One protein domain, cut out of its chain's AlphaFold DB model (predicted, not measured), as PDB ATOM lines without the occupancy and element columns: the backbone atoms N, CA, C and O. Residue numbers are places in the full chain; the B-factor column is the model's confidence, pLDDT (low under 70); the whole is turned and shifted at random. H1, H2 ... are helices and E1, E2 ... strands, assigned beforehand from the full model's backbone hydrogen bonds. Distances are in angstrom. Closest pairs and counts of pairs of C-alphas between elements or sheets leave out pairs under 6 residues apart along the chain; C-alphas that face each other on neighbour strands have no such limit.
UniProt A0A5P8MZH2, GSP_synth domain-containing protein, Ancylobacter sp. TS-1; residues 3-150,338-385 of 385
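Overview. This is residues 3 to 150 and 338 to 385 of the 385 residues of the protein "GSP_synth domain-containing protein" of Ancylobacter sp. TS-1 (UniProt A0A5P8MZH2). A strongly twisted, antiparallel sheet of five strands, E4 E3 E5 E6 E7, curls round the long helix H3, and H6 crosses its opposite face. H4 and H5 make a small head at the last end of H3; near the first end lies a small mixed sheet, E1 E2 E8, and H1 packs on H6 with H2 near H1. The 196 printed residues include six named helices and eight named strands, in the order E1 H1 H2 E2 H3 H4 H5 E3 E4 H6 E5 E6 E7 E8; the class is mixed, helices and strands. The whole is compact, with a radius of gyration of the C-alphas of 18.7 A and spans of 56 by 38 by 31 A.

Arrangement. E1, residues 3 to 5, is the antiparallel neighbour of E2, residues 34 to 38, with N 4 and O 35 within hydrogen-bond range at 2.9 A. H1, residues 12 to 15, touches H6, residues 123 to 139, at residues 129 to 136 of H6 alone; the closest C-alphas are those of Leu 15 and Ala 132, 5.6 A apart. H2, residues 18 to 21, is close to H1 but not clearly touching, the closest C-alphas, of Leu 12 and Glu 21, being 7.2 A apart. E2 is also the parallel neighbour of E8, residues 382 to 384, with N 383 and O 36 at 2.8 A. H3, residues 40 to 65, only grazes this sheet with residues 40 to 43, and has a kink of 29 degrees near residue 47. H4, residues 69 to 74, touches H5, residues 79 to 90, at a steep tilt of 69 degrees, only just short of about perpendicular; the closest C-alphas, of Leu 72 and Trp 82, are 7.3 A apart. E3, residues 98 to 103, and E4, residues 111 to 116, form a hairpin, with N 101 and O 114 at 3.0 A. E3 is the antiparallel neighbour of E5, residues 347 to 355, with N 100 and O 352 at 2.9 A. E5, E6, residues 358 to 367, and E7, residues 378 to 380, form a meander, each strand the antiparallel neighbour of the one before: N 351 and O 363 are 2.9 A apart, as are N 378 and O 366. E6 bends by 54 degrees at residue 361, and E7 runs on into E8 at 24 degrees. H3 is on this five-strand sheet, its C-alpha 48 lying 5.7 A from C-alpha 359 of E6, the closest pair. On the opposite face H6 lies over E6 at a height over the sheet of 6.6 A, across the strands at 83 degrees on the local plane; the closest C-alphas are those of Thr 126 and Gly 363, 5.4 A apart. Every O i to N i+4 pair is within range in H4, against 20 of 22 in H3, 6 of 8 in H5 and 10 of 13 in H6; H1 and H2 are too short for such a pair.

Along the chain. E1 begins at C-alpha 3, (-20.700, 73.962, 27.031). H3 is 35.8 A long, from Gly 40 to Ala 65 at (-45.647, 98.005, 7.631), H5 17.5 A and H6 24.1 A. E5 measures 26.2 A and E6 27.5 A. E8 ends at C-alpha 384, (-31.141, 74.226, 33.200).

Size, cuts and confidence. The C-alphas farthest apart, of Ser 79 and Ala 141, are 58.0 A apart. Residues 151 to 337 are not printed, and C-alphas 150 and 338 are 20.7 A apart across this cut. The link from H2 to E2 is long, with 12 residues. Mean pLDDT of the printed part is 92.0; residues 21 to 25 and 340 to 344 are under 70.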
ATOM      1  N   ARG A   3     -20.700  75.156  27.888       93.75
ATOM      2  CA  ARG A   3     -20.700  73.962  27.031       93.75
ATOM      3  C   ARG A   3     -19.983  72.858  27.794       93.75
ATOM      4  O   ARG A   3     -18.846  73.062  28.209       93.75
ATOM      5  N   LEU A   4     -20.666  71.751  28.050       93.50
ATOM      6  CA  LEU A   4     -20.184  70.659  28.893       93.50
ATOM      7  C   LEU A   4     -20.132  69.373  28.077       93.50
ATOM      8  O   LEU A   4     -21.024  69.120  27.272       93.50
ATOM      9  N   ALA A   5     -19.090  68.570  28.283       93.75
ATOM     10  CA  ALA A   5     -18.994  67.255  27.667       93.75
ATOM     11  C   ALA A   5     -20.020  66.296  28.289       93.75
ATOM     12  O   ALA A   5     -20.223  66.281  29.506       93.75
ATOM     13  N   CYS A   6     -20.645  65.481  27.450       91.88
ATOM     14  CA  CYS A   6     -21.467  64.359  27.870       91.88
ATOM     15  C   CYS A   6     -20.573  63.270  28.478       91.88
ATOM     16  O   CYS A   6     -19.573  62.878  27.872       91.88
ATOM     17  N   ALA A   7     -20.948  62.765  29.656       89.00
ATOM     18  CA  ALA A   7     -20.282  61.615  30.268       89.00
ATOM     19  C   ALA A   7     -20.625  60.307  29.535       89.00
ATOM     20  O   ALA A   7     -19.738  59.495  29.292       89.00
ATOM     21  N   GLU A   8     -21.890  60.153  29.137       87.94
ATOM     22  CA  GLU A   8     -22.395  59.048  28.319       87.94
ATOM     23  C   GLU A   8     -22.878  59.565  26.967       87.94
ATOM     24  O   GLU A   8     -23.486  60.639  26.872       87.94
ATOM     25  N   HIS A   9     -22.563  58.815  25.909       89.88
ATOM     26  CA  HIS A   9     -22.826  59.202  24.523       89.88
ATOM     27  C   HIS A   9     -23.953  58.322  23.972       89.88
ATOM     28  O   HIS A   9     -23.697  57.166  23.620       89.88
ATOM     29  N   PRO A  10     -25.199  58.826  23.901       85.19
ATOM     30  CA  PRO A  10     -26.306  58.041  23.380       85.19
ATOM     31  C   PRO A  10     -26.043  57.633  21.930       85.19
ATOM     32  O   PRO A  10     -25.684  58.487  21.116       85.19
ATOM     33  N   PRO A  11     -26.275  56.366  21.554       86.94
ATOM     34  CA  PRO A  11     -26.272  56.016  20.149       86.94
ATOM     35  C   PRO A  11     -27.467  56.689  19.458       86.94
ATOM     36  O   PRO A  11     -28.577  56.707  19.991       86.94
ATOM     37  N   LEU A  12     -27.261  57.221  18.253       84.12
ATOM     38  CA  LEU A  12     -28.255  58.063  17.578       84.12
ATOM     39  C   LEU A  12     -29.611  57.361  17.371       84.12
ATOM     40  O   LEU A  12     -30.661  57.963  17.588       84.12
ATOM     41  N   HIS A  13     -29.593  56.062  17.066       84.31
ATOM     42  CA  HIS A  13     -30.795  55.233  16.916       84.31
ATOM     43  C   HIS A  13     -31.616  55.064  18.209       84.31
ATOM     44  O   HIS A  13     -32.769  54.645  18.143       84.31
ATOM     45  N   ALA A  14     -31.044  55.350  19.385       83.50
ATOM     46  CA  ALA A  14     -31.794  55.380  20.642       83.50
ATOM     47  C   ALA A  14     -32.574  56.691  20.821       83.50
ATOM     48  O   ALA A  14     -33.520  56.735  21.603       83.50
ATOM     49  N   LEU A  15     -32.189  57.751  20.102       85.75
ATOM     50  CA  LEU A  15     -32.815  59.071  20.185       85.75
ATOM     51  C   LEU A  15     -33.743  59.361  19.006       85.75
ATOM     52  O   LEU A  15     -34.707  60.111  19.157       85.75
ATOM     53  N   LEU A  16     -33.448  58.791  17.835       85.88
ATOM     54  CA  LEU A  16     -34.083  59.134  16.570       85.88
ATOM     55  C   LEU A  16     -34.655  57.904  15.855       85.88
ATOM     56  O   LEU A  16     -34.011  56.856  15.804       85.88
ATOM     57  N   PRO A  17     -35.817  58.032  15.190       81.38
ATOM     58  CA  PRO A  17     -36.218  57.097  14.149       81.38
ATOM     59  C   PRO A  17     -35.198  57.094  13.001       81.38
ATOM     60  O   PRO A  17     -34.725  58.154  12.589       81.38
ATOM     61  N   THR A  18     -34.947  55.931  12.391       74.50
ATOM     62  CA  THR A  18     -33.981  55.770  11.280       74.50
ATOM     63  C   THR A  18     -34.219  56.733  10.112       74.50
ATOM     64  O   THR A  18     -33.274  57.197   9.483       74.50
ATOM     65  N   ALA A  19     -35.480  57.075   9.823       71.56
ATOM     66  CA  ALA A  19     -35.819  58.017   8.756       71.56
ATOM     67  C   ALA A  19     -35.322  59.452   9.026       71.56
ATOM     68  O   ALA A  19     -35.060  60.181   8.078       71.56
ATOM     69  N   VAL A  20     -35.190  59.849  10.298       76.31
ATOM     70  CA  VAL A  20     -34.704  61.178  10.708       76.31
ATOM     71  C   VAL A  20     -33.178  61.211  10.755       76.31
ATOM     72  O   VAL A  20     -32.563  62.192  10.351       76.31
ATOM     73  N   GLU A  21     -32.554  60.114  11.185       68.06
ATOM     74  CA  GLU A  21     -31.093  59.964  11.201       68.06
ATOM     75  C   GLU A  21     -30.464  60.244   9.824       68.06
ATOM     76  O   GLU A  21     -29.432  60.902   9.731       68.06
ATOM     77  N   GLN A  22     -31.124  59.818   8.745       66.50
ATOM     78  CA  GLN A  22     -30.624  59.947   7.372       66.50
ATOM     79  C   GLN A  22     -30.874  61.320   6.720       66.50
ATOM     80  O   GLN A  22     -30.471  61.523   5.576       66.50
ATOM     81  N   GLN A  23     -31.550  62.259   7.396       66.75
ATOM     82  CA  GLN A  23     -31.948  63.542   6.795       66.75
ATOM     83  C   GLN A  23     -30.867  64.630   6.834       66.75
ATOM     84  O   GLN A  23     -31.001  65.625   6.123       66.75
ATOM     85  N   SER A  24     -29.790  64.458   7.608       67.00
ATOM     86  CA  SER A  24     -28.687  65.424   7.644       67.00
ATOM     87  C   SER A  24     -27.553  65.038   6.691       67.00
ATOM     88  O   SER A  24     -27.045  63.919   6.732       67.00
ATOM     89  N   ALA A  25     -27.090  65.997   5.881       68.69
ATOM     90  CA  ALA A  25     -25.859  65.858   5.098       68.69
ATOM     91  C   ALA A  25     -24.586  65.985   5.961       68.69
ATOM     92  O   ALA A  25     -23.518  65.524   5.557       68.69
ATOM     93  N   ASN A  26     -24.695  66.613   7.136       79.88
ATOM     94  CA  ASN A  26     -23.615  66.736   8.108       79.88
ATOM     95  C   ASN A  26     -23.679  65.555   9.102       79.88
ATOM     96  O   ASN A  26     -24.666  65.464   9.843       79.88
ATOM     97  N   PRO A  27     -22.659  64.675   9.164       80.25
ATOM     98  CA  PRO A  27     -22.641  63.551  10.104       80.25
ATOM     99  C   PRO A  27     -22.592  63.997  11.572       80.25
ATOM    100  O   PRO A  27     -23.073  63.270  12.436       80.25
ATOM    101  N   ASP A  28     -22.088  65.204  11.847       87.56
ATOM    102  CA  ASP A  28     -21.963  65.760  13.200       87.56
ATOM    103  C   ASP A  28     -23.172  66.624  13.601       87.56
ATOM    104  O   ASP A  28     -23.151  67.293  14.633       87.56
ATOM    105  N   TYR A  29     -24.224  66.660  12.774       90.69
ATOM    106  CA  TYR A  29     -25.383  67.532  12.981       90.69
ATOM    107  C   TYR A  29     -26.055  67.319  14.334       90.69
ATOM    108  O   TYR A  29     -26.391  68.278  15.025       90.69
ATOM    109  N   TRP A  30     -26.244  66.057  14.710       92.00
ATOM    110  CA  TRP A  30     -26.791  65.691  16.004       92.00
ATOM    111  C   TRP A  30     -25.654  65.710  17.023       92.00
ATOM    112  O   TRP A  30     -24.843  64.789  17.069       92.00
ATOM    113  N   GLY A  31     -25.576  66.768  17.828       90.88
ATOM    114  CA  GLY A  31     -24.580  66.889  18.884       90.88
ATOM    115  C   GLY A  31     -24.864  65.899  20.010       90.88
ATOM    116  O   GLY A  31     -25.859  66.031  20.722       90.88
ATOM    117  N   LEU A  32     -23.995  64.898  20.159       90.12
ATOM    118  CA  LEU A  32     -24.126  63.831  21.163       90.12
ATOM    119  C   LEU A  32     -23.039  63.895  22.240       90.12
ATOM    120  O   LEU A  32     -23.210  63.343  23.326       90.12
ATOM    121  N   ASP A  33     -21.929  64.565  21.946       91.25
ATOM    122  CA  ASP A  33     -20.721  64.606  22.766       91.25
ATOM    123  C   ASP A  33     -20.712  65.771  23.766       91.25
ATOM    124  O   ASP A  33     -19.971  65.728  24.748       91.25
ATOM    125  N   HIS A  34     -21.540  66.794  23.543       94.38
ATOM    126  CA  HIS A  34     -21.681  67.956  24.409       94.38
ATOM    127  C   HIS A  34     -23.136  68.410  24.535       94.38
ATOM    128  O   HIS A  34     -23.982  68.137  23.683       94.38
ATOM    129  N   TYR A  35     -23.400  69.184  25.583       95.94
ATOM    130  CA  TYR A  35     -24.647  69.910  25.789       95.94
ATOM    131  C   TYR A  35     -24.378  71.296  26.375       95.94
ATOM    132  O   TYR A  35     -23.288  71.590  26.880       95.94
ATOM    133  N   TYR A  36     -25.388  72.158  26.315       96.19
ATOM    134  CA  TYR A  36     -25.340  73.481  26.920       96.19
ATOM    135  C   TYR A  36     -26.031  73.500  28.277       96.19
ATOM    136  O   TYR A  36     -27.186  73.120  28.411       96.19
ATOM    137  N   GLU A  37     -25.353  74.014  29.289       95.69
ATOM    138  CA  GLU A  37     -25.976  74.341  30.562       95.69
ATOM    139  C   GLU A  37     -26.243  75.848  30.632       95.69
ATOM    140  O   GLU A  37     -25.361  76.688  30.376       95.69
ATOM    141  N   VAL A  38     -27.486  76.195  30.960       95.44
ATOM    142  CA  VAL A  38     -27.956  77.574  31.074       95.44
ATOM    143  C   VAL A  38     -28.607  77.761  32.434       95.44
ATOM    144  O   VAL A  38     -29.478  76.991  32.809       95.44
ATOM    145  N   GLU A  39     -28.216  78.801  33.162       95.81
ATOM    146  CA  GLU A  39     -28.826  79.112  34.458       95.81
ATOM    147  C   GLU A  39     -30.322  79.407  34.270       95.81
ATOM    148  O   GLU A  39     -30.687  80.249  33.439       95.81
ATOM    149  N   GLY A  40     -31.191  78.740  35.041       97.12
ATOM    150  CA  GLY A  40     -32.642  78.946  34.943       97.12
ATOM    151  C   GLY A  40     -33.044  80.411  35.152       97.12
ATOM    152  O   GLY A  40     -33.844  80.962  34.396       97.12
ATOM    153  N   GLU A  41     -32.392  81.096  36.096       97.31
ATOM    154  CA  GLU A  41     -32.615  82.521  36.362       97.31
ATOM    155  C   GLU A  41     -32.261  83.409  35.155       97.31
ATOM    156  O   GLU A  41     -32.952  84.396  34.892       97.31
ATOM    157  N   ALA A  42     -31.232  83.058  34.377       97.25
ATOM    158  CA  ALA A  42     -30.879  83.794  33.163       97.25
ATOM    159  C   ALA A  42     -31.952  83.636  32.074       97.25
ATOM    160  O   ALA A  42     -32.247  84.596  31.355       97.25
ATOM    161  N   ILE A  43     -32.577  82.458  31.967       98.12
ATOM    162  CA  ILE A  43     -33.728  82.256  31.079       98.12
ATOM    163  C   ILE A  43     -34.891  83.145  31.524       98.12
ATOM    164  O   ILE A  43     -35.383  83.951  30.739       98.12
ATOM    165  N   GLU A  44     -35.291  83.042  32.788       98.06
ATOM    166  CA  GLU A  44     -36.487  83.710  33.307       98.06
ATOM    167  C   GLU A  44     -36.360  85.235  33.365       98.06
ATOM    168  O   GLU A  44     -37.312  85.947  33.049       98.06
ATOM    169  N   ARG A  45     -35.199  85.759  33.774       98.19
ATOM    170  CA  ARG A  45     -35.023  87.196  34.038       98.19
ATOM    171  C   ARG A  45     -34.429  87.977  32.878       98.19
ATOM    172  O   ARG A  45     -34.573  89.197  32.851       98.19
ATOM    173  N   ILE A  46     -33.746  87.307  31.951       98.44
ATOM    174  CA  ILE A  46     -33.040  87.974  30.849       98.44
ATOM    175  C   ILE A  46     -33.640  87.562  29.512       98.44
ATOM    176  O   ILE A  46     -34.075  88.425  28.750       98.44
ATOM    177  N   LEU A  47     -33.668  86.260  29.220       98.62
ATOM    178  CA  LEU A  47     -34.050  85.786  27.895       98.62
ATOM    179  C   LEU A  47     -35.548  85.953  27.628       98.62
ATOM    180  O   LEU A  47     -35.911  86.557  26.623       98.62
ATOM    181  N   VAL A  48     -36.410  85.448  28.517       98.81
ATOM    182  CA  VAL A  48     -37.869  85.470  28.331       98.81
ATOM    183  C   VAL A  48     -38.396  86.902  28.152       98.81
ATOM    184  O   VAL A  48     -39.038  87.150  27.131       98.81
ATOM    185  N   PRO A  49     -38.077  87.883  29.027       98.75
ATOM    186  CA  PRO A  49     -38.545  89.254  28.843       98.75
ATOM    187  C   PRO A  49     -38.041  89.882  27.541       98.75
ATOM    188  O   PRO A  49     -38.802  90.559  26.858       98.75
ATOM    189  N   ALA A  50     -36.781  89.629  27.165       98.75
ATOM    190  CA  ALA A  50     -36.222  90.151  25.922       98.75
ATOM    191  C   ALA A  50     -36.911  89.558  24.686       98.75
ATOM    192  O   ALA A  50     -37.177  90.278  23.732       98.75
ATOM    193  N   VAL A  51     -37.209  88.257  24.690       98.88
ATOM    194  CA  VAL A  51     -37.899  87.576  23.587       98.88
ATOM    195  C   VAL A  51     -39.331  88.088  23.433       98.88
ATOM    196  O   VAL A  51     -39.756  88.365  22.314       98.88
ATOM    197  N   GLU A  52     -40.063  88.256  24.535       98.75
ATOM    198  CA  GLU A  52     -41.432  88.785  24.498       98.75
ATOM    199  C   GLU A  52     -41.468  90.262  24.067       98.75
ATOM    200  O   GLU A  52     -42.325  90.652  23.276       98.75
ATOM    201  N   GLU A  53     -40.504  91.078  24.507       98.75
ATOM    202  CA  GLU A  53     -40.353  92.476  24.080       98.75
ATOM    203  C   GLU A  53     -39.972  92.588  22.595       98.75
ATOM    204  O   GLU A  53     -40.551  93.392  21.861       98.75
ATOM    205  N   LEU A  54     -39.044  91.749  22.117       98.81
ATOM    206  CA  LEU A  54     -38.710  91.648  20.693       98.81
ATOM    207  C   LEU A  54     -39.939  91.258  19.865       98.81
ATOM    208  O   LEU A  54     -40.169  91.844  18.809       98.81
ATOM    209  N   TRP A  55     -40.741  90.305  20.345       98.62
ATOM    210  CA  TRP A  55     -41.976  89.917  19.671       98.62
ATOM    211  C   TRP A  55     -42.987  91.064  19.606       98.62
ATOM    212  O   TRP A  55     -43.531  91.313  18.532       98.62
ATOM    213  N   ALA A  56     -43.188  91.798  20.704       98.56
ATOM    214  CA  ALA A  56     -44.072  92.963  20.726       98.56
ATOM    215  C   ALA A  56     -43.638  94.029  19.703       98.56
ATOM    216  O   ALA A  56     -44.451  94.479  18.895       98.56
ATOM    217  N   MET A  57     -42.340  94.355  19.649       98.69
ATOM    218  CA  MET A  57     -41.803  95.277  18.638       98.69
ATOM    219  C   MET A  57     -42.011  94.762  17.208       98.69
ATOM    220  O   MET A  57     -42.308  95.550  16.309       98.69
ATOM    221  N   CYS A  58     -41.864  93.454  16.976       98.50
ATOM    222  CA  CYS A  58     -42.146  92.840  15.681       98.50
ATOM    223  C   CYS A  58     -43.618  92.996  15.288       98.50
ATOM    224  O   CYS A  58     -43.897  93.386  14.156       98.50
ATOM    225  N   THR A  59     -44.562  92.730  16.191       97.62
ATOM    226  CA  THR A  59     -45.996  92.865  15.893       97.62
ATOM    227  C   THR A  59     -46.418  94.318  15.681       97.62
ATOM    228  O   THR A  59     -47.174  94.595  14.751       97.62
ATOM    229  N   ASP A  60     -45.872  95.255  16.461       98.25
ATOM    230  CA  ASP A  60     -46.109  96.693  16.276       98.25
ATOM    231  C   ASP A  60     -45.571  97.169  14.918       98.25
ATOM    232  O   ASP A  60     -46.229  97.921  14.189       98.25
ATOM    233  N   PHE A  61     -44.386  96.677  14.537       98.62
ATOM    234  CA  PHE A  61     -43.813  96.939  13.224       98.62
ATOM    235  C   PHE A  61     -44.699  96.400  12.099       98.62
ATOM    236  O   PHE A  61     -44.944  97.135  11.145       98.62
ATOM    237  N   VAL A  62     -45.214  95.169  12.201       98.44
ATOM    238  CA  VAL A  62     -46.111  94.608  11.176       98.44
ATOM    239  C   VAL A  62     -47.336  95.496  10.987       98.44
ATOM    240  O   VAL A  62     -47.640  95.848   9.849       98.44
ATOM    241  N   GLY A  63     -47.982  95.931  12.074       98.12
ATOM    242  CA  GLY A  63     -49.144  96.819  11.995       98.12
ATOM    243  C   GLY A  63     -48.864  98.135  11.262       98.12
ATOM    244  O   GLY A  63     -49.724  98.627  10.537       98.12
ATOM    245  N   THR A  64     -47.644  98.664  11.385       98.12
ATOM    246  CA  THR A  64     -47.198  99.842  10.624       98.12
ATOM    247  C   THR A  64     -46.892  99.485   9.165       98.12
ATOM    248  O   THR A  64     -47.332 100.170   8.248       98.12
ATOM    249  N   ALA A  65     -46.155  98.398   8.940       98.44
ATOM    250  CA  ALA A  65     -45.647  98.005   7.631       98.44
ATOM    251  C   ALA A  65     -46.758  97.666   6.634       98.44
ATOM    252  O   ALA A  65     -46.675  98.056   5.476       98.44
ATOM    253  N   VAL A  66     -47.816  96.968   7.059       97.31
ATOM    254  CA  VAL A  66     -48.902  96.561   6.146       97.31
ATOM    255  C   VAL A  66     -49.728  97.735   5.600       97.31
ATOM    256  O   VAL A  66     -50.470  97.580   4.625       97.31
ATOM    257  N   ALA A  67     -49.609  98.911   6.217       96.81
ATOM    258  CA  ALA A  67     -50.280 100.138   5.801       96.81
ATOM    259  C   ALA A  67     -49.389 101.063   4.948       96.81
ATOM    260  O   ALA A  67     -49.879 102.086   4.476       96.81
ATOM    261  N   ASP A  68     -48.112 100.722   4.738       98.12
ATOM    262  CA  ASP A  68     -47.121 101.603   4.115       98.12
ATOM    263  C   ASP A  68     -46.413 100.911   2.934       98.12
ATOM    264  O   ASP A  68     -45.612  99.986   3.090       98.12
ATOM    265  N   GLU A  69     -46.715 101.379   1.724       97.38
ATOM    266  CA  GLU A  69     -46.178 100.837   0.472       97.38
ATOM    267  C   GLU A  69     -44.660 101.037   0.330       97.38
ATOM    268  O   GLU A  69     -43.981 100.190  -0.258       97.38
ATOM    269  N   GLU A  70     -44.095 102.113   0.890       97.50
ATOM    270  CA  GLU A  70     -42.646 102.345   0.874       97.50
ATOM    271  C   GLU A  70     -41.937 101.332   1.774       97.50
ATOM    272  O   GLU A  70     -40.905 100.764   1.388       97.50
ATOM    273  N   ILE A  71     -42.517 101.041   2.944       98.38
ATOM    274  CA  ILE A  71     -42.024  99.978   3.820       98.38
ATOM    275  C   ILE A  71     -42.086  98.641   3.079       98.38
ATOM    276  O   ILE A  71     -41.047  97.995   2.940       98.38
ATOM    277  N   LEU A  72     -43.240  98.238   2.540       97.00
ATOM    278  CA  LEU A  72     -43.386  96.952   1.839       97.00
ATOM    279  C   LEU A  72     -42.427  96.820   0.643       97.00
ATOM    280  O   LEU A  72     -41.814  95.764   0.461       97.00
ATOM    281  N   THR A  73     -42.220  97.904  -0.110       96.25
ATOM    282  CA  THR A  73     -41.234  97.961  -1.201       96.25
ATOM    283  C   THR A  73     -39.818  97.711  -0.684       96.25
ATOM    284  O   THR A  73     -39.095  96.879  -1.231       96.25
ATOM    285  N   SER A  74     -39.417  98.379   0.405       97.00
ATOM    286  CA  SER A  74     -38.084  98.200   1.003       97.00
ATOM    287  C   SER A  74     -37.849  96.789   1.560       97.00
ATOM    288  O   SER A  74     -36.711  96.327   1.628       97.00
ATOM    289  N   LEU A  75     -38.920  96.077   1.927       96.19
ATOM    290  CA  LEU A  75     -38.866  94.684   2.370       96.19
ATOM    291  C   LEU A  75     -38.743  93.689   1.208       96.19
ATOM    292  O   LEU A  75     -38.544  92.502   1.462       96.19
ATOM    293  N   GLY A  76     -38.827  94.152  -0.043       92.75
ATOM    294  CA  GLY A  76     -38.801  93.305  -1.233       92.75
ATOM    295  C   GLY A  76     -40.116  92.564  -1.481       92.75
ATOM    296  O   GLY A  76     -40.114  91.545  -2.166       92.75
ATOM    297  N   ILE A  77     -41.229  93.043  -0.914       91.31
ATOM    298  CA  ILE A  77     -42.554  92.451  -1.117       91.31
ATOM    299  C   ILE A  77     -43.171  93.070  -2.381       91.31
ATOM    300  O   ILE A  77     -43.319  94.293  -2.435       91.31
ATOM    301  N   PRO A  78     -43.557  92.275  -3.395       88.25
ATOM    302  CA  PRO A  78     -44.138  92.798  -4.624       88.25
ATOM    303  C   PRO A  78     -45.530  93.376  -4.376       88.25
ATOM    304  O   PRO A  78     -46.300  92.855  -3.567       88.25
ATOM    305  N   SER A  79     -45.882  94.406  -5.145       90.06
ATOM    306  CA  SER A  79     -47.155  95.123  -5.008       90.06
ATOM    307  C   SER A  79     -48.390  94.242  -5.156       90.06
ATOM    308  O   SER A  79     -49.384  94.455  -4.468       90.06
ATOM    309  N   LEU A  80     -48.301  93.184  -5.965       85.38
ATOM    310  CA  LEU A  80     -49.365  92.187  -6.121       85.38
ATOM    311  C   LEU A  80     -49.726  91.453  -4.817       85.38
ATOM    312  O   LEU A  80     -50.817  90.902  -4.723       85.38
ATOM    313  N   ALA A  81     -48.830  91.422  -3.825       86.12
ATOM    314  CA  ALA A  81     -49.057  90.755  -2.545       86.12
ATOM    315  C   ALA A  81     -49.517  91.708  -1.426       86.12
ATOM    316  O   ALA A  81     -49.933  91.225  -0.371       86.12
ATOM    317  N   TRP A  82     -49.441  93.032  -1.616       90.75
ATOM    318  CA  TRP A  82     -49.653  94.013  -0.541       90.75
ATOM    319  C   TRP A  82     -51.044  93.925   0.079       90.75
ATOM    320  O   TRP A  82     -51.155  93.835   1.301       90.75
ATOM    321  N   ASP A  83     -52.092  93.868  -0.742       89.19
ATOM    322  CA  ASP A  83     -53.462  93.769  -0.235       89.19
ATOM    323  C   ASP A  83     -53.680  92.464   0.533       89.19
ATOM    324  O   ASP A  83     -54.245  92.477   1.620       89.19
ATOM    325  N   THR A  84     -53.138  91.339   0.059       87.44
ATOM    326  CA  THR A  84     -53.298  90.063   0.775       87.44
ATOM    327  C   THR A  84     -52.521  90.036   2.090       87.44
ATOM    328  O   THR A  84     -53.001  89.486   3.082       87.44
ATOM    329  N   VAL A  85     -51.328  90.636   2.119       91.31
ATOM    330  CA  VAL A  85     -50.543  90.826   3.345       91.31
ATOM    331  C   VAL A  85     -51.336  91.659   4.356       91.31
ATOM    332  O   VAL A  85     -51.455  91.250   5.513       91.31
ATOM    333  N   ARG A  86     -51.931  92.773   3.916       93.50
ATOM    334  CA  ARG A  86     -52.755  93.650   4.756       93.50
ATOM    335  C   ARG A  86     -54.001  92.949   5.275       93.50
ATOM    336  O   ARG A  86     -54.210  92.902   6.481       93.50
ATOM    337  N   GLU A  87     -54.782  92.335   4.396       90.94
ATOM    338  CA  GLU A  87     -55.994  91.614   4.783       90.94
ATOM    339  C   GLU A  87     -55.692  90.451   5.742       90.94
ATOM    340  O   GLU A  87     -56.472  90.168   6.647       90.94
ATOM    341  N   SER A  88     -54.557  89.763   5.561       91.50
ATOM    342  CA  SER A  88     -54.123  88.692   6.466       91.50
ATOM    343  C   SER A  88     -53.838  89.211   7.876       91.50
ATOM    344  O   SER A  88     -54.182  88.551   8.858       91.50
ATOM    345  N   TRP A  89     -53.257  90.408   7.984       94.50
ATOM    346  CA  TRP A  89     -53.050  91.084   9.259       94.50
ATOM    347  C   TRP A  89     -54.367  91.561   9.887       94.50
ATOM    348  O   TRP A  89     -54.618  91.289  11.058       94.50
ATOM    349  N   GLU A  90     -55.244  92.204   9.113       93.62
ATOM    350  CA  GLU A  90     -56.542  92.710   9.591       93.62
ATOM    351  C   GLU A  90     -57.446  91.594  10.133       93.62
ATOM    352  O   GLU A  90     -58.142  91.777  11.133       93.62
ATOM    353  N   ARG A  91     -57.397  90.406   9.518       90.50
ATOM    354  CA  ARG A  91     -58.097  89.211  10.011       90.50
ATOM    355  C   ARG A  91     -57.459  88.578  11.246       90.50
ATOM    356  O   ARG A  91     -58.063  87.677  11.824       90.50
ATOM    357  N   SER A  92     -56.268  89.024  11.646       90.38
ATOM    358  CA  SER A  92     -55.455  88.382  12.683       90.38
ATOM    359  C   SER A  92     -55.188  86.905  12.371       90.38
ATOM    360  O   SER A  92     -55.332  86.043  13.240       90.38
ATOM    361  N   ASP A  93     -54.835  86.596  11.113       88.75
ATOM    362  CA  ASP A  93     -54.543  85.218  10.712       88.75
ATOM    363  C   ASP A  93     -53.409  84.646  11.602       88.75
ATOM    364  O   ASP A  93     -52.403  85.331  11.831       88.75
ATOM    365  N   PRO A  94     -53.542  83.412  12.121       85.50
ATOM    366  CA  PRO A  94     -52.677  82.922  13.189       85.50
ATOM    367  C   PRO A  94     -51.307  82.461  12.678       85.50
ATOM    368  O   PRO A  94     -51.214  81.688  11.725       85.50
ATOM    369  N   VAL A  95     -50.243  82.860  13.377       89.06
ATOM    370  CA  VAL A  95     -48.897  82.270  13.257       89.06
ATOM    371  C   VAL A  95     -48.795  81.085  14.206       89.06
ATOM    372  O   VAL A  95     -49.148  81.204  15.376       89.06
ATOM    373  N   LEU A  96     -48.286  79.951  13.719       90.88
ATOM    374  CA  LEU A  96     -48.124  78.756  14.547       90.88
ATOM    375  C   LEU A  96     -47.018  78.938  15.598       90.88
ATOM    376  O   LEU A  96     -47.225  78.698  16.784       90.88
ATOM    377  N   PHE A  97     -45.849  79.375  15.144       94.81
ATOM    378  CA  PHE A  97     -44.709  79.751  15.969       94.81
ATOM    379  C   PHE A  97     -43.733  80.598  15.157       94.81
ATOM    380  O   PHE A  97     -43.738  80.570  13.927       94.81
ATOM    381  N   SER A  98     -42.857  81.311  15.855       97.00
ATOM    382  CA  SER A  98     -41.647  81.902  15.289       97.00
ATOM    383  C   SER A  98     -40.420  81.496  16.105       97.00
ATOM    384  O   SER A  98     -40.544  80.979  17.218       97.00
ATOM    385  N   ARG A  99     -39.229  81.726  15.555       98.12
ATOM    386  CA  ARG A  99     -37.950  81.532  16.234       98.12
ATOM    387  C   ARG A  99     -37.057  82.740  15.995       98.12
ATOM    388  O   ARG A  99     -36.772  83.089  14.849       98.12
ATOM    389  N   PHE A 100     -36.602  83.370  17.068       98.62
ATOM    390  CA  PHE A 100     -35.524  84.347  16.992       98.62
ATOM    391  C   PHE A 100     -34.182  83.646  17.098       98.62
ATOM    392  O   PHE A 100     -33.994  82.835  18.002       98.62
ATOM    393  N   ASP A 101     -33.237  84.019  16.241       97.94
ATOM    394  CA  ASP A 101     -31.850  83.594  16.411       97.94
ATOM    395  C   ASP A 101     -31.100  84.712  17.132       97.94
ATOM    396  O   ASP A 101     -31.048  85.865  16.676       97.94
ATOM    397  N   LEU A 102     -30.567  84.367  18.303       98.44
ATOM    398  CA  LEU A 102     -30.021  85.308  19.266       98.44
ATOM    399  C   LEU A 102     -28.555  84.997  19.574       98.44
ATOM    400  O   LEU A 102     -28.180  83.851  19.826       98.44
ATOM    401  N   SER A 103     -27.744  86.051  19.665       97.62
ATOM    402  CA  SER A 103     -26.479  86.003  20.404       97.62
ATOM    403  C   SER A 103     -26.794  86.155  21.892       97.62
ATOM    404  O   SER A 103     -27.198  87.239  22.323       97.62
ATOM    405  N   PHE A 104     -26.666  85.073  22.668       97.12
ATOM    406  CA  PHE A 104     -26.978  85.055  24.099       97.12
ATOM    407  C   PHE A 104     -25.944  84.253  24.900       97.12
ATOM    408  O   PHE A 104     -25.831  83.038  24.771       97.12
ATOM    409  N   ASP A 105     -25.194  84.931  25.767       93.94
ATOM    410  CA  ASP A 105     -24.132  84.341  26.597       93.94
ATOM    411  C   ASP A 105     -24.639  83.805  27.958       93.94
ATOM    412  O   ASP A 105     -23.877  83.227  28.747       93.94
ATOM    413  N   GLY A 106     -25.932  83.980  28.251       94.12
ATOM    414  CA  GLY A 106     -26.543  83.667  29.543       94.12
ATOM    415  C   GLY A 106     -26.291  84.708  30.636       94.12
ATOM    416  O   GLY A 106     -26.508  84.397  31.800       94.12
ATOM    417  N   ARG A 107     -25.779  85.900  30.306       93.44
ATOM    418  CA  ARG A 107     -25.443  86.962  31.276       93.44
ATOM    419  C   ARG A 107     -25.897  88.344  30.820       93.44
ATOM    420  O   ARG A 107     -26.376  89.140  31.620       93.44
ATOM    421  N   SER A 108     -25.711  88.632  29.543       95.00
ATOM    422  CA  SER A 108     -25.986  89.908  28.901       95.00
ATOM    423  C   SER A 108     -27.324  89.861  28.161       95.00
ATOM    424  O   SER A 108     -27.839  88.793  27.829       95.00
ATOM    425  N   ALA A 109     -27.885  91.035  27.866       97.50
ATOM    426  CA  ALA A 109     -29.084  91.132  27.038       97.50
ATOM    427  C   ALA A 109     -28.832  90.497  25.650       97.50
ATOM    428  O   ALA A 109     -27.846  90.866  25.002       97.50
ATOM    429  N   PRO A 110     -29.698  89.581  25.173       98.31
ATOM    430  CA  PRO A 110     -29.486  88.902  23.897       98.31
ATOM    431  C   PRO A 110     -29.562  89.874  22.718       98.31
ATOM    432  O   PRO A 110     -30.368  90.806  22.739       98.31
ATOM    433  N   LYS A 111     -28.769  89.652  21.667       98.69
ATOM    434  CA  LYS A 111     -28.843  90.439  20.424       98.69
ATOM    435  C   LYS A 111     -29.592  89.681  19.337       98.69
ATOM    436  O   LYS A 111     -29.247  88.541  19.046       98.69
ATOM    437  N   LEU A 112     -30.579  90.332  18.720       98.69
ATOM    438  CA  LEU A 112     -31.366  89.780  17.619       98.69
ATOM    439  C   LEU A 112     -30.569  89.766  16.310       98.69
ATOM    440  O   LEU A 112     -30.219  90.825  15.783       98.69
ATOM    441  N   HIS A 113     -30.330  88.572  15.762       97.50
ATOM    442  CA  HIS A 113     -29.677  88.396  14.463       97.50
ATOM    443  C   HIS A 113     -30.681  88.182  13.326       97.50
ATOM    444  O   HIS A 113     -30.457  88.703  12.229       97.50
ATOM    445  N   GLU A 114     -31.757  87.428  13.562       94.44
ATOM    446  CA  GLU A 114     -32.869  87.261  12.618       94.44
ATOM    447  C   GLU A 114     -34.163  86.790  13.305       94.44
ATOM    448  O   GLU A 114     -34.136  86.264  14.420       94.44
ATOM    449  N   CYS A 115     -35.290  86.965  12.611       96.38
ATOM    450  CA  CYS A 115     -36.592  86.410  12.967       96.38
ATOM    451  C   CYS A 115     -37.028  85.415  11.885       96.38
ATOM    452  O   CYS A 115     -37.167  85.783  10.722       96.38
ATOM    453  N   ASN A 116     -37.254  84.163  12.276       95.94
ATOM    454  CA  ASN A 116     -37.788  83.107  11.426       95.94
ATOM    455  C   ASN A 116     -39.263  82.888  11.780       95.94
ATOM    456  O   ASN A 116     -39.562  82.523  12.913       95.94
ATOM    457  N   ILE A 117     -40.191  83.099  10.845       94.38
ATOM    458  CA  ILE A 117     -41.640  83.059  11.146       94.38
ATOM    459  C   ILE A 117     -42.488  82.306  10.113       94.38
ATOM    460  O   ILE A 117     -43.564  81.807  10.428       94.38
ATOM    461  N   ASP A 118     -42.023  82.222   8.873       90.69
ATOM    462  CA  ASP A 118     -42.838  81.723   7.774       90.69
ATOM    463  C   ASP A 118     -42.823  80.190   7.674       90.69
ATOM    464  O   ASP A 118     -43.846  79.538   7.878       90.69
ATOM    465  N   VAL A 119     -41.643  79.609   7.450       88.75
ATOM    466  CA  VAL A 119     -41.366  78.190   7.700       88.75
ATOM    467  C   VAL A 119     -40.154  78.133   8.606       88.75
ATOM    468  O   VAL A 119     -39.065  78.577   8.240       88.75
ATOM    469  N   VAL A 120     -40.365  77.642   9.821       92.12
ATOM    470  CA  VAL A 120     -39.363  77.686  10.885       92.12
ATOM    471  C   VAL A 120     -38.761  76.298  11.046       92.12
ATOM    472  O   VAL A 120     -39.459  75.368  11.441       92.12
ATOM    473  N   GLY A 121     -37.474  76.153  10.725       91.12
ATOM    474  CA  GLY A 121     -36.726  74.912  10.948       91.12
ATOM    475  C   GLY A 121     -36.397  74.674  12.428       91.12
ATOM    476  O   GLY A 121     -36.655  75.528  13.277       91.12
ATOM    477  N   LEU A 122     -35.750  73.546  12.725       93.62
ATOM    478  CA  LEU A 122     -35.358  73.106  14.077       93.62
ATOM    479  C   LEU A 122     -36.509  72.647  14.997       93.62
ATOM    480  O   LEU A 122     -36.329  72.544  16.216       93.62
ATOM    481  N   VAL A 123     -37.703  72.395  14.442       95.69
ATOM    482  CA  VAL A 123     -38.873  71.953  15.224       95.69
ATOM    483  C   VAL A 123     -38.608  70.590  15.849       95.69
ATOM    484  O   VAL A 123     -38.809  70.434  17.047       95.69
ATOM    485  N   TYR A 124     -38.137  69.617  15.066       94.75
ATOM    486  CA  TYR A 124     -37.884  68.262  15.557       94.75
ATOM    487  C   TYR A 124     -36.805  68.257  16.646       94.75
ATOM    488  O   TYR A 124     -36.941  67.640  17.701       94.75
ATOM    489  N   GLU A 125     -35.735  68.994  16.384       94.75
ATOM    490  CA  GLU A 125     -34.562  69.153  17.221       94.75
ATOM    491  C   GLU A 125     -34.954  69.675  18.608       94.75
ATOM    492  O   GLU A 125     -34.582  69.106  19.639       94.75
ATOM    493  N   THR A 126     -35.781  70.724  18.617       97.12
ATOM    494  CA  THR A 126     -36.239  71.390  19.838       97.12
ATOM    495  C   THR A 126     -37.335  70.596  20.547       97.12
ATOM    496  O   THR A 126     -37.328  70.472  21.770       97.12
ATOM    497  N   ALA A 127     -38.312  70.087  19.804       96.12
ATOM    498  CA  ALA A 127     -39.502  69.470  20.371       96.12
ATOM    499  C   ALA A 127     -39.291  68.009  20.779       96.12
ATOM    500  O   ALA A 127     -40.001  67.530  21.652       96.12
ATOM    501  N   MET A 128     -38.347  67.293  20.162       94.25
ATOM    502  CA  MET A 128     -38.214  65.840  20.329       94.25
ATOM    503  C   MET A 128     -36.795  65.432  20.691       94.25
ATOM    504  O   MET A 128     -36.593  64.877  21.769       94.25
ATOM    505  N   PHE A 129     -35.812  65.725  19.834       94.94
ATOM    506  CA  PHE A 129     -34.447  65.214  19.999       94.94
ATOM    507  C   PHE A 129     -33.850  65.578  21.362       94.94
ATOM    508  O   PHE A 129     -33.425  64.690  22.098       94.94
ATOM    509  N   GLN A 130     -33.877  66.857  21.751       96.12
ATOM    510  CA  GLN A 130     -33.283  67.266  23.030       96.12
ATOM    511  C   GLN A 130     -33.996  66.684  24.258       96.12
ATOM    512  O   GLN A 130     -33.355  66.465  25.288       96.12
ATOM    513  N   LYS A 131     -35.302  66.407  24.156       95.50
ATOM    514  CA  LYS A 131     -36.089  65.788  25.231       95.50
ATOM    515  C   LYS A 131     -35.813  64.290  25.332       95.50
ATOM    516  O   LYS A 131     -35.704  63.760  26.440       95.50
ATOM    517  N   ALA A 132     -35.670  63.617  24.188       95.25
ATOM    518  CA  ALA A 132     -35.234  62.225  24.124       95.25
ATOM    519  C   ALA A 132     -33.823  62.083  24.708       95.25
ATOM    520  O   ALA A 132     -33.594  61.220  25.552       95.25
ATOM    521  N   TRP A 133     -32.914  62.994  24.347       96.75
ATOM    522  CA  TRP A 133     -31.572  63.055  24.917       96.75
ATOM    523  C   TRP A 133     -31.601  63.252  26.437       96.75
ATOM    524  O   TRP A 133     -30.942  62.506  27.155       96.75
ATOM    525  N   LEU A 134     -32.403  64.193  26.958       96.12
ATOM    526  CA  LEU A 134     -32.475  64.429  28.405       96.12
ATOM    527  C   LEU A 134     -32.994  63.194  29.148       96.12
ATOM    528  O   LEU A 134     -32.447  62.828  30.185       96.12
ATOM    529  N   THR A 135     -34.032  62.548  28.611       95.44
ATOM    530  CA  THR A 135     -34.565  61.293  29.159       95.44
ATOM    531  C   THR A 135     -33.477  60.223  29.207       95.44
ATOM    532  O   THR A 135     -33.215  59.676  30.275       95.44
ATOM    533  N   TYR A 136     -32.767  60.007  28.095       95.69
ATOM    534  CA  TYR A 136     -31.667  59.047  28.030       95.69
ATOM    535  C   TYR A 136     -30.591  59.327  29.088       95.69
ATOM    536  O   TYR A 136     -30.206  58.421  29.825       95.69
ATOM    537  N   GLN A 137     -30.131  60.577  29.206       95.44
ATOM    538  CA  GLN A 137     -29.070  60.925  30.155       95.44
ATOM    539  C   GLN A 137     -29.498  60.741  31.614       95.44
ATOM    540  O   GLN A 137     -28.671  60.365  32.448       95.44
ATOM    541  N   LYS A 138     -30.777  60.973  31.930       95.12
ATOM    542  CA  LYS A 138     -31.337  60.696  33.259       95.12
ATOM    543  C   LYS A 138     -31.409  59.198  33.544       95.12
ATOM    544  O   LYS A 138     -30.991  58.776  34.619       95.12
ATOM    545  N   ASP A 139     -31.867  58.402  32.581       95.00
ATOM    546  CA  ASP A 139     -31.963  56.943  32.715       95.00
ATOM    547  C   ASP A 139     -30.587  56.285  32.920       95.00
ATOM    548  O   ASP A 139     -30.476  55.262  33.594       95.00
ATOM    549  N   HIS A 140     -29.526  56.909  32.396       93.94
ATOM    550  CA  HIS A 140     -28.134  56.469  32.545       93.94
ATOM    551  C   HIS A 140     -27.378  57.210  33.661       93.94
ATOM    552  O   HIS A 140     -26.154  57.129  33.730       93.94
ATOM    553  N   ALA A 141     -28.080  57.951  34.529       93.00
ATOM    554  CA  ALA A 141     -27.507  58.697  35.657       93.00
ATOM    555  C   ALA A 141     -26.317  59.615  35.286       93.00
ATOM    556  O   ALA A 141     -25.445  59.885  36.112       93.00
ATOM    557  N   SER A 142     -26.285  60.101  34.043       91.69
ATOM    558  CA  SER A 142     -25.240  60.993  33.515       91.69
ATOM    559  C   SER A 142     -25.559  62.469  33.714       91.69
ATOM    560  O   SER A 142     -24.677  63.322  33.624       91.69
ATOM    561  N   ILE A 143     -26.826  62.770  33.995       94.25
ATOM    562  CA  ILE A 143     -27.343  64.084  34.368       94.25
ATOM    563  C   ILE A 143     -28.275  63.907  35.568       94.25
ATOM    564  O   ILE A 143     -28.883  62.849  35.741       94.25
ATOM    565  N   ASP A 144     -28.384  64.946  36.400       92.94
ATOM    566  CA  ASP A 144     -29.296  64.970  37.543       92.94
ATOM    567  C   ASP A 144     -30.738  64.630  37.114       92.94
ATOM    568  O   ASP A 144     -31.281  65.189  36.154       92.94
ATOM    569  N   ALA A 145     -31.391  63.728  37.849       92.81
ATOM    570  CA  ALA A 145     -32.783  63.355  37.615       92.81
ATOM    571  C   ALA A 145     -33.743  64.561  37.687       92.81
ATOM    572  O   ALA A 145     -34.775  64.573  37.006       92.81
ATOM    573  N   ALA A 146     -33.391  65.594  38.457       94.56
ATOM    574  CA  ALA A 146     -34.128  66.845  38.583       94.56
ATOM    575  C   ALA A 146     -33.814  67.871  37.480       94.56
ATOM    576  O   ALA A 146     -34.514  68.877  37.402       94.56
ATOM    577  N   ALA A 147     -32.822  67.634  36.609       95.19
ATOM    578  CA  ALA A 147     -32.463  68.575  35.548       95.19
ATOM    579  C   ALA A 147     -33.660  68.885  34.636       95.19
ATOM    580  O   ALA A 147     -34.418  67.990  34.248       95.19
ATOM    581  N   LEU A 148     -33.829  70.155  34.277       96.94
ATOM    582  CA  LEU A 148     -34.948  70.622  33.458       96.94
ATOM    583  C   LEU A 148     -34.469  71.170  32.117       96.94
ATOM    584  O   LEU A 148     -33.290  71.441  31.912       96.94
ATOM    585  N   GLN A 149     -35.418  71.359  31.207       97.62
ATOM    586  CA  GLN A 149     -35.238  72.053  29.939       97.62
ATOM    587  C   GLN A 149     -36.322  73.116  29.795       97.62
ATOM    588  O   GLN A 149     -37.496  72.858  30.055       97.62
ATOM    589  N   PHE A 150     -35.943  74.291  29.298       98.31
ATOM    590  CA  PHE A 150     -36.901  75.242  28.736       98.31
ATOM    591  C   PHE A 150     -37.279  74.813  27.304       98.31
ATOM    592  O   PHE A 150     -36.600  75.192  26.349       98.31
ATOM    593  N   ARG A 338     -18.894  82.565  22.251       89.94
ATOM    594  CA  ARG A 338     -18.161  81.304  22.359       89.94
ATOM    595  C   ARG A 338     -18.307  80.806  23.797       89.94
ATOM    596  O   ARG A 338     -18.247  81.639  24.708       89.94
ATOM    597  N   PRO A 339     -18.499  79.499  24.024       77.12
ATOM    598  CA  PRO A 339     -18.608  78.945  25.365       77.12
ATOM    599  C   PRO A 339     -17.445  79.369  26.271       77.12
ATOM    600  O   PRO A 339     -16.286  79.413  25.852       77.12
ATOM    601  N   ALA A 340     -17.754  79.697  27.527       66.44
ATOM    602  CA  ALA A 340     -16.756  80.142  28.492       66.44
ATOM    603  C   ALA A 340     -15.727  79.037  28.804       66.44
ATOM    604  O   ALA A 340     -16.090  77.877  28.963       66.44
ATOM    605  N   GLY A 341     -14.452  79.411  28.954       60.41
ATOM    606  CA  GLY A 341     -13.367  78.500  29.358       60.41
ATOM    607  C   GLY A 341     -12.591  77.865  28.200       60.41
ATOM    608  O   GLY A 341     -11.428  77.509  28.373       60.41
ATOM    609  N   GLU A 342     -13.160  77.833  26.999       56.00
ATOM    610  CA  GLU A 342     -12.480  77.363  25.796       56.00
ATOM    611  C   GLU A 342     -12.075  78.568  24.945       56.00
ATOM    612  O   GLU A 342     -12.842  79.074  24.128       56.00
ATOM    613  N   GLY A 343     -10.825  79.030  25.072       56.56
ATOM    614  CA  GLY A 343     -10.276  80.091  24.204       56.56
ATOM    615  C   GLY A 343     -10.361  79.775  22.694       56.56
ATOM    616  O   GLY A 343     -10.071  80.635  21.854       56.56
ATOM    617  N   ARG A 344     -10.769  78.544  22.340       68.06
ATOM    618  CA  ARG A 344     -10.980  78.022  20.988       68.06
ATOM    619  C   ARG A 344     -12.276  77.183  20.808       68.06
ATOM    620  O   ARG A 344     -12.243  76.242  20.032       68.06
ATOM    621  N   GLY A 345     -13.396  77.526  21.455       83.62
ATOM    622  CA  GLY A 345     -14.685  76.815  21.275       83.62
ATOM    623  C   GLY A 345     -15.502  77.215  20.025       83.62
ATOM    624  O   GLY A 345     -15.155  78.200  19.359       83.62
ATOM    625  N   PRO A 346     -16.589  76.501  19.691       93.19
ATOM    626  CA  PRO A 346     -17.479  76.863  18.587       93.19
ATOM    627  C   PRO A 346     -18.257  78.159  18.877       93.19
ATOM    628  O   PRO A 346     -18.257  78.678  19.994       93.19
ATOM    629  N   TRP A 347     -18.896  78.714  17.852       94.00
ATOM    630  CA  TRP A 347     -19.800  79.859  17.934       94.00
ATOM    631  C   TRP A 347     -21.222  79.359  18.153       94.00
ATOM    632  O   TRP A 347     -21.694  78.557  17.353       94.00
ATOM    633  N   ALA A 348     -21.892  79.826  19.206       94.94
ATOM    634  CA  ALA A 348     -23.187  79.300  19.630       94.94
ATOM    635  C   ALA A 348     -24.325  80.302  19.395       94.94
ATOM    636  O   ALA A 348     -24.244  81.452  19.821       94.94
ATOM    637  N   SER A 349     -25.400  79.857  18.754       96.25
ATOM    638  CA  SER A 349     -26.644  80.605  18.590       96.25
ATOM    639  C   SER A 349     -27.732  80.022  19.487       96.25
ATOM    640  O   SER A 349     -27.873  78.802  19.604       96.25
ATOM    641  N   THR A 350     -28.518  80.899  20.107       98.00
ATOM    642  CA  THR A 350     -29.719  80.517  20.853       98.00
ATOM    643  C   THR A 350     -30.942  80.794  19.992       98.00
ATOM    644  O   THR A 350     -31.289  81.950  19.752       98.00
ATOM    645  N   GLY A 351     -31.611  79.733  19.544       98.19
ATOM    646  CA  GLY A 351     -32.908  79.817  18.883       98.19
ATOM    647  C   GLY A 351     -34.019  79.893  19.923       98.19
ATOM    648  O   GLY A 351     -34.321  78.883  20.551       98.19
ATOM    649  N   ALA A 352     -34.625  81.063  20.123       98.69
ATOM    650  CA  ALA A 352     -35.720  81.254  21.073       98.69
ATOM    651  C   ALA A 352     -37.080  81.177  20.372       98.69
ATOM    652  O   ALA A 352     -37.362  81.959  19.465       98.69
ATOM    653  N   TRP A 353     -37.920  80.241  20.806       98.69
ATOM    654  CA  TRP A 353     -39.220  79.959  20.207       98.69
ATOM    655  C   TRP A 353     -40.321  80.800  20.827       98.69
ATOM    656  O   TRP A 353     -40.457  80.847  22.053       98.69
ATOM    657  N   VAL A 354     -41.142  81.400  19.967       98.56
ATOM    658  CA  VAL A 354     -42.286  82.221  20.351       98.56
ATOM    659  C   VAL A 354     -43.574  81.601  19.833       98.56
ATOM    660  O   VAL A 354     -43.713  81.362  18.634       98.56
ATOM    661  N   VAL A 355     -44.533  81.395  20.733       97.19
ATOM    662  CA  VAL A 355     -45.894  80.942  20.419       97.19
ATOM    663  C   VAL A 355     -46.873  81.864  21.117       97.19
ATOM    664  O   VAL A 355     -46.748  82.085  22.319       97.19
ATOM    665  N   ASP A 356     -47.833  82.421  20.375       92.06
ATOM    666  CA  ASP A 356     -48.824  83.368  20.906       92.06
ATOM    667  C   ASP A 356     -48.190  84.514  21.723       92.06
ATOM    668  O   ASP A 356     -48.682  84.917  22.778       92.06
ATOM    669  N   GLY A 357     -47.047  85.009  21.242       94.56
ATOM    670  CA  GLY A 357     -46.272  86.077  21.871       94.56
ATOM    671  C   GLY A 357     -45.563  85.715  23.171       94.56
ATOM    672  O   GLY A 357     -45.097  86.609  23.873       94.56
ATOM    673  N   LYS A 358     -45.462  84.424  23.494       98.06
ATOM    674  CA  LYS A 358     -44.745  83.911  24.662       98.06
ATOM    675  C   LYS A 358     -43.505  83.145  24.257       98.06
ATOM    676  O   LYS A 358     -43.559  82.339  23.331       98.06
ATOM    677  N   ALA A 359     -42.405  83.375  24.970       98.62
ATOM    678  CA  ALA A 359     -41.233  82.518  24.876       98.62
ATOM    679  C   ALA A 359     -41.581  81.150  25.482       98.62
ATOM    680  O   ALA A 359     -42.034  81.090  26.624       98.62
ATOM    681  N   VAL A 360     -41.399  80.060  24.734       98.69
ATOM    682  CA  VAL A 360     -41.826  78.715  25.182       98.69
ATOM    683  C   VAL A 360     -40.713  77.676  25.183       98.69
ATOM    684  O   VAL A 360     -40.794  76.680  25.900       98.69
ATOM    685  N   ALA A 361     -39.675  77.880  24.380       98.69
ATOM    686  CA  ALA A 361     -38.564  76.950  24.276       98.69
ATOM    687  C   ALA A 361     -37.302  77.655  23.790       98.69
ATOM    688  O   ALA A 361     -37.369  78.710  23.155       98.69
ATOM    689  N   ILE A 362     -36.157  77.023  24.032       98.56
ATOM    690  CA  ILE A 362     -34.924  77.308  23.303       98.56
ATOM    691  C   ILE A 362     -34.386  76.046  22.634       98.56
ATOM    692  O   ILE A 362     -34.642  74.930  23.089       98.56
ATOM    693  N   GLY A 363     -33.631  76.254  21.563       97.50
ATOM    694  CA  GLY A 363     -32.705  75.278  21.006       97.50
ATOM    695  C   GLY A 363     -31.326  75.905  20.831       97.50
ATOM    696  O   GLY A 363     -31.214  77.121  20.637       97.50
ATOM    697  N   MET A 364     -30.280  75.086  20.908       97.00
ATOM    698  CA  MET A 364     -28.898  75.540  20.780       97.00
ATOM    699  C   MET A 364     -28.293  75.000  19.493       97.00
ATOM    700  O   MET A 364     -28.315  73.795  19.244       97.00
ATOM    701  N   THR A 365     -27.727  75.889  18.683       95.81
ATOM    702  CA  THR A 365     -26.933  75.499  17.517       95.81
ATOM    703  C   THR A 365     -25.531  76.057  17.624       95.81
ATOM    704  O   THR A 365     -25.319  77.128  18.190       95.81
ATOM    705  N   GLU A 366     -24.555  75.339  17.085       94.69
ATOM    706  CA  GLU A 366     -23.177  75.808  17.059       94.69
ATOM    707  C   GLU A 366     -22.483  75.515  15.730       94.69
ATOM    708  O   GLU A 366     -22.885  74.624  14.982       94.69
ATOM    709  N   CYS A 367     -21.431  76.275  15.437       93.00
ATOM    710  CA  CYS A 367     -20.565  76.056  14.284       93.00
ATOM    711  C   CYS A 367     -19.132  76.496  14.601       93.00
ATOM    712  O   CYS A 367     -18.910  77.400  15.405       93.00
ATOM    713  N   ASP A 368     -18.139  75.914  13.935       91.44
ATOM    714  CA  ASP A 368     -16.742  76.362  14.064       91.44
ATOM    715  C   ASP A 368     -16.493  77.693  13.325       91.44
ATOM    716  O   ASP A 368     -15.563  78.443  13.638       91.44
ATOM    717  N   SER A 369     -17.379  78.022  12.379       90.94
ATOM    718  CA  SER A 369     -17.458  79.303  11.675       90.94
ATOM    719  C   SER A 369     -18.283  80.332  12.464       90.94
ATOM    720  O   SER A 369     -19.287  79.965  13.073       90.94
ATOM    721  N   PRO A 370     -17.934  81.637  12.419       90.00
ATOM    722  CA  PRO A 370     -18.729  82.699  13.049       90.00
ATOM    723  C   PRO A 370     -20.102  82.925  12.397       90.00
ATOM    724  O   PRO A 370     -20.919  83.672  12.933       90.00
ATOM    725  N   VAL A 371     -20.348  82.313  11.237       90.12
ATOM    726  CA  VAL A 371     -21.655  82.265  10.582       90.12
ATOM    727  C   VAL A 371     -22.146  80.825  10.629       90.12
ATOM    728  O   VAL A 371     -21.463  79.935  10.124       90.12
ATOM    729  N   ILE A 372     -23.328  80.616  11.215       86.06
ATOM    730  CA  ILE A 372     -23.991  79.311  11.239       86.06
ATOM    731  C   ILE A 372     -24.511  79.008   9.831       86.06
ATOM    732  O   ILE A 372     -25.351  79.737   9.303       86.06
ATOM    733  N   THR A 373     -23.992  77.943   9.228       84.75
ATOM    734  CA  THR A 373     -24.404  77.431   7.914       84.75
ATOM    735  C   THR A 373     -24.859  75.988   8.050       84.75
ATOM    736  O   THR A 373     -24.294  75.259   8.862       84.75
ATOM    737  N   ASP A 374     -25.797  75.550   7.219       78.44
ATOM    738  CA  ASP A 374     -26.287  74.162   7.165       78.44
ATOM    739  C   ASP A 374     -25.179  73.094   7.175       78.44
ATOM    740  O   ASP A 374     -25.248  72.143   7.947       78.44
ATOM    741  N   LEU A 375     -24.116  73.285   6.390       77.88
ATOM    742  CA  LEU A 375     -23.025  72.315   6.248       77.88
ATOM    743  C   LEU A 375     -22.185  72.112   7.516       77.88
ATOM    744  O   LEU A 375     -21.547  71.076   7.661       77.88
ATOM    745  N   GLY A 376     -22.138  73.109   8.398       84.00
ATOM    746  CA  GLY A 376     -21.277  73.101   9.585       84.00
ATOM    747  C   GLY A 376     -22.041  73.241  10.895       84.00
ATOM    748  O   GLY A 376     -21.417  73.283  11.954       84.00
ATOM    749  N   MET A 377     -23.365  73.378  10.829       91.25
ATOM    750  CA  MET A 377     -24.211  73.533  11.999       91.25
ATOM    751  C   MET A 377     -24.359  72.195  12.710       91.25
ATOM    752  O   MET A 377     -24.613  71.164  12.085       91.25
ATOM    753  N   ARG A 378     -24.257  72.251  14.033       93.88
ATOM    754  CA  ARG A 378     -24.601  71.167  14.947       93.88
ATOM    755  C   ARG A 378     -25.705  71.652  15.872       93.88
ATOM    756  O   ARG A 378     -25.641  72.786  16.346       93.88
ATOM    757  N   TYR A 379     -26.711  70.825  16.117       95.19
ATOM    758  CA  TYR A 379     -27.728  71.068  17.130       95.19
ATOM    759  C   TYR A 379     -27.327  70.365  18.425       95.19
ATOM    760  O   TYR A 379     -27.045  69.167  18.414       95.19
ATOM    761  N   LEU A 380     -27.305  71.098  19.537       96.00
ATOM    762  CA  LEU A 380     -26.956  70.559  20.847       96.00
ATOM    763  C   LEU A 380     -28.148  70.679  21.806       96.00
ATOM    764  O   LEU A 380     -28.819  71.714  21.830       96.00
ATOM    765  N   PRO A 381     -28.404  69.656  22.637       97.25
ATOM    766  CA  PRO A 381     -29.346  69.766  23.743       97.25
ATOM    767  C   PRO A 381     -28.892  70.813  24.766       97.25
ATOM    768  O   PRO A 381     -27.694  71.084  24.914       97.25
ATOM    769  N   HIS A 382     -29.838  71.348  25.537       97.44
ATOM    770  CA  HIS A 382     -29.526  72.097  26.755       97.44
ATOM    771  C   HIS A 382     -30.099  71.451  28.013       97.44
ATOM    772  O   HIS A 382     -30.970  70.587  27.948       97.44
ATOM    773  N   VAL A 383     -29.625  71.913  29.166       97.75
ATOM    774  CA  VAL A 383     -30.245  71.718  30.479       97.75
ATOM    775  C   VAL A 383     -30.216  73.026  31.262       97.75
ATOM    776  O   VAL A 383     -29.404  73.914  30.987       97.75
ATOM    777  N   LEU A 384     -31.113  73.137  32.234       97.06
ATOM    778  CA  LEU A 384     -31.141  74.226  33.200       97.06
ATOM    779  C   LEU A 384     -30.382  73.833  34.468       97.06
ATOM    780  O   LEU A 384     -30.571  72.715  34.957       97.06
ATOM    781  N   SER A 385     -29.557  74.751  34.976       91.62
ATOM    782  CA  SER A 385     -28.922  74.664  36.299       91.62
ATOM    783  C   SER A 385     -29.614  75.495  37.366       91.62
ATOM    784  O   SER A 385     -30.327  76.469  37.007       91.62
TER     785      SER A 385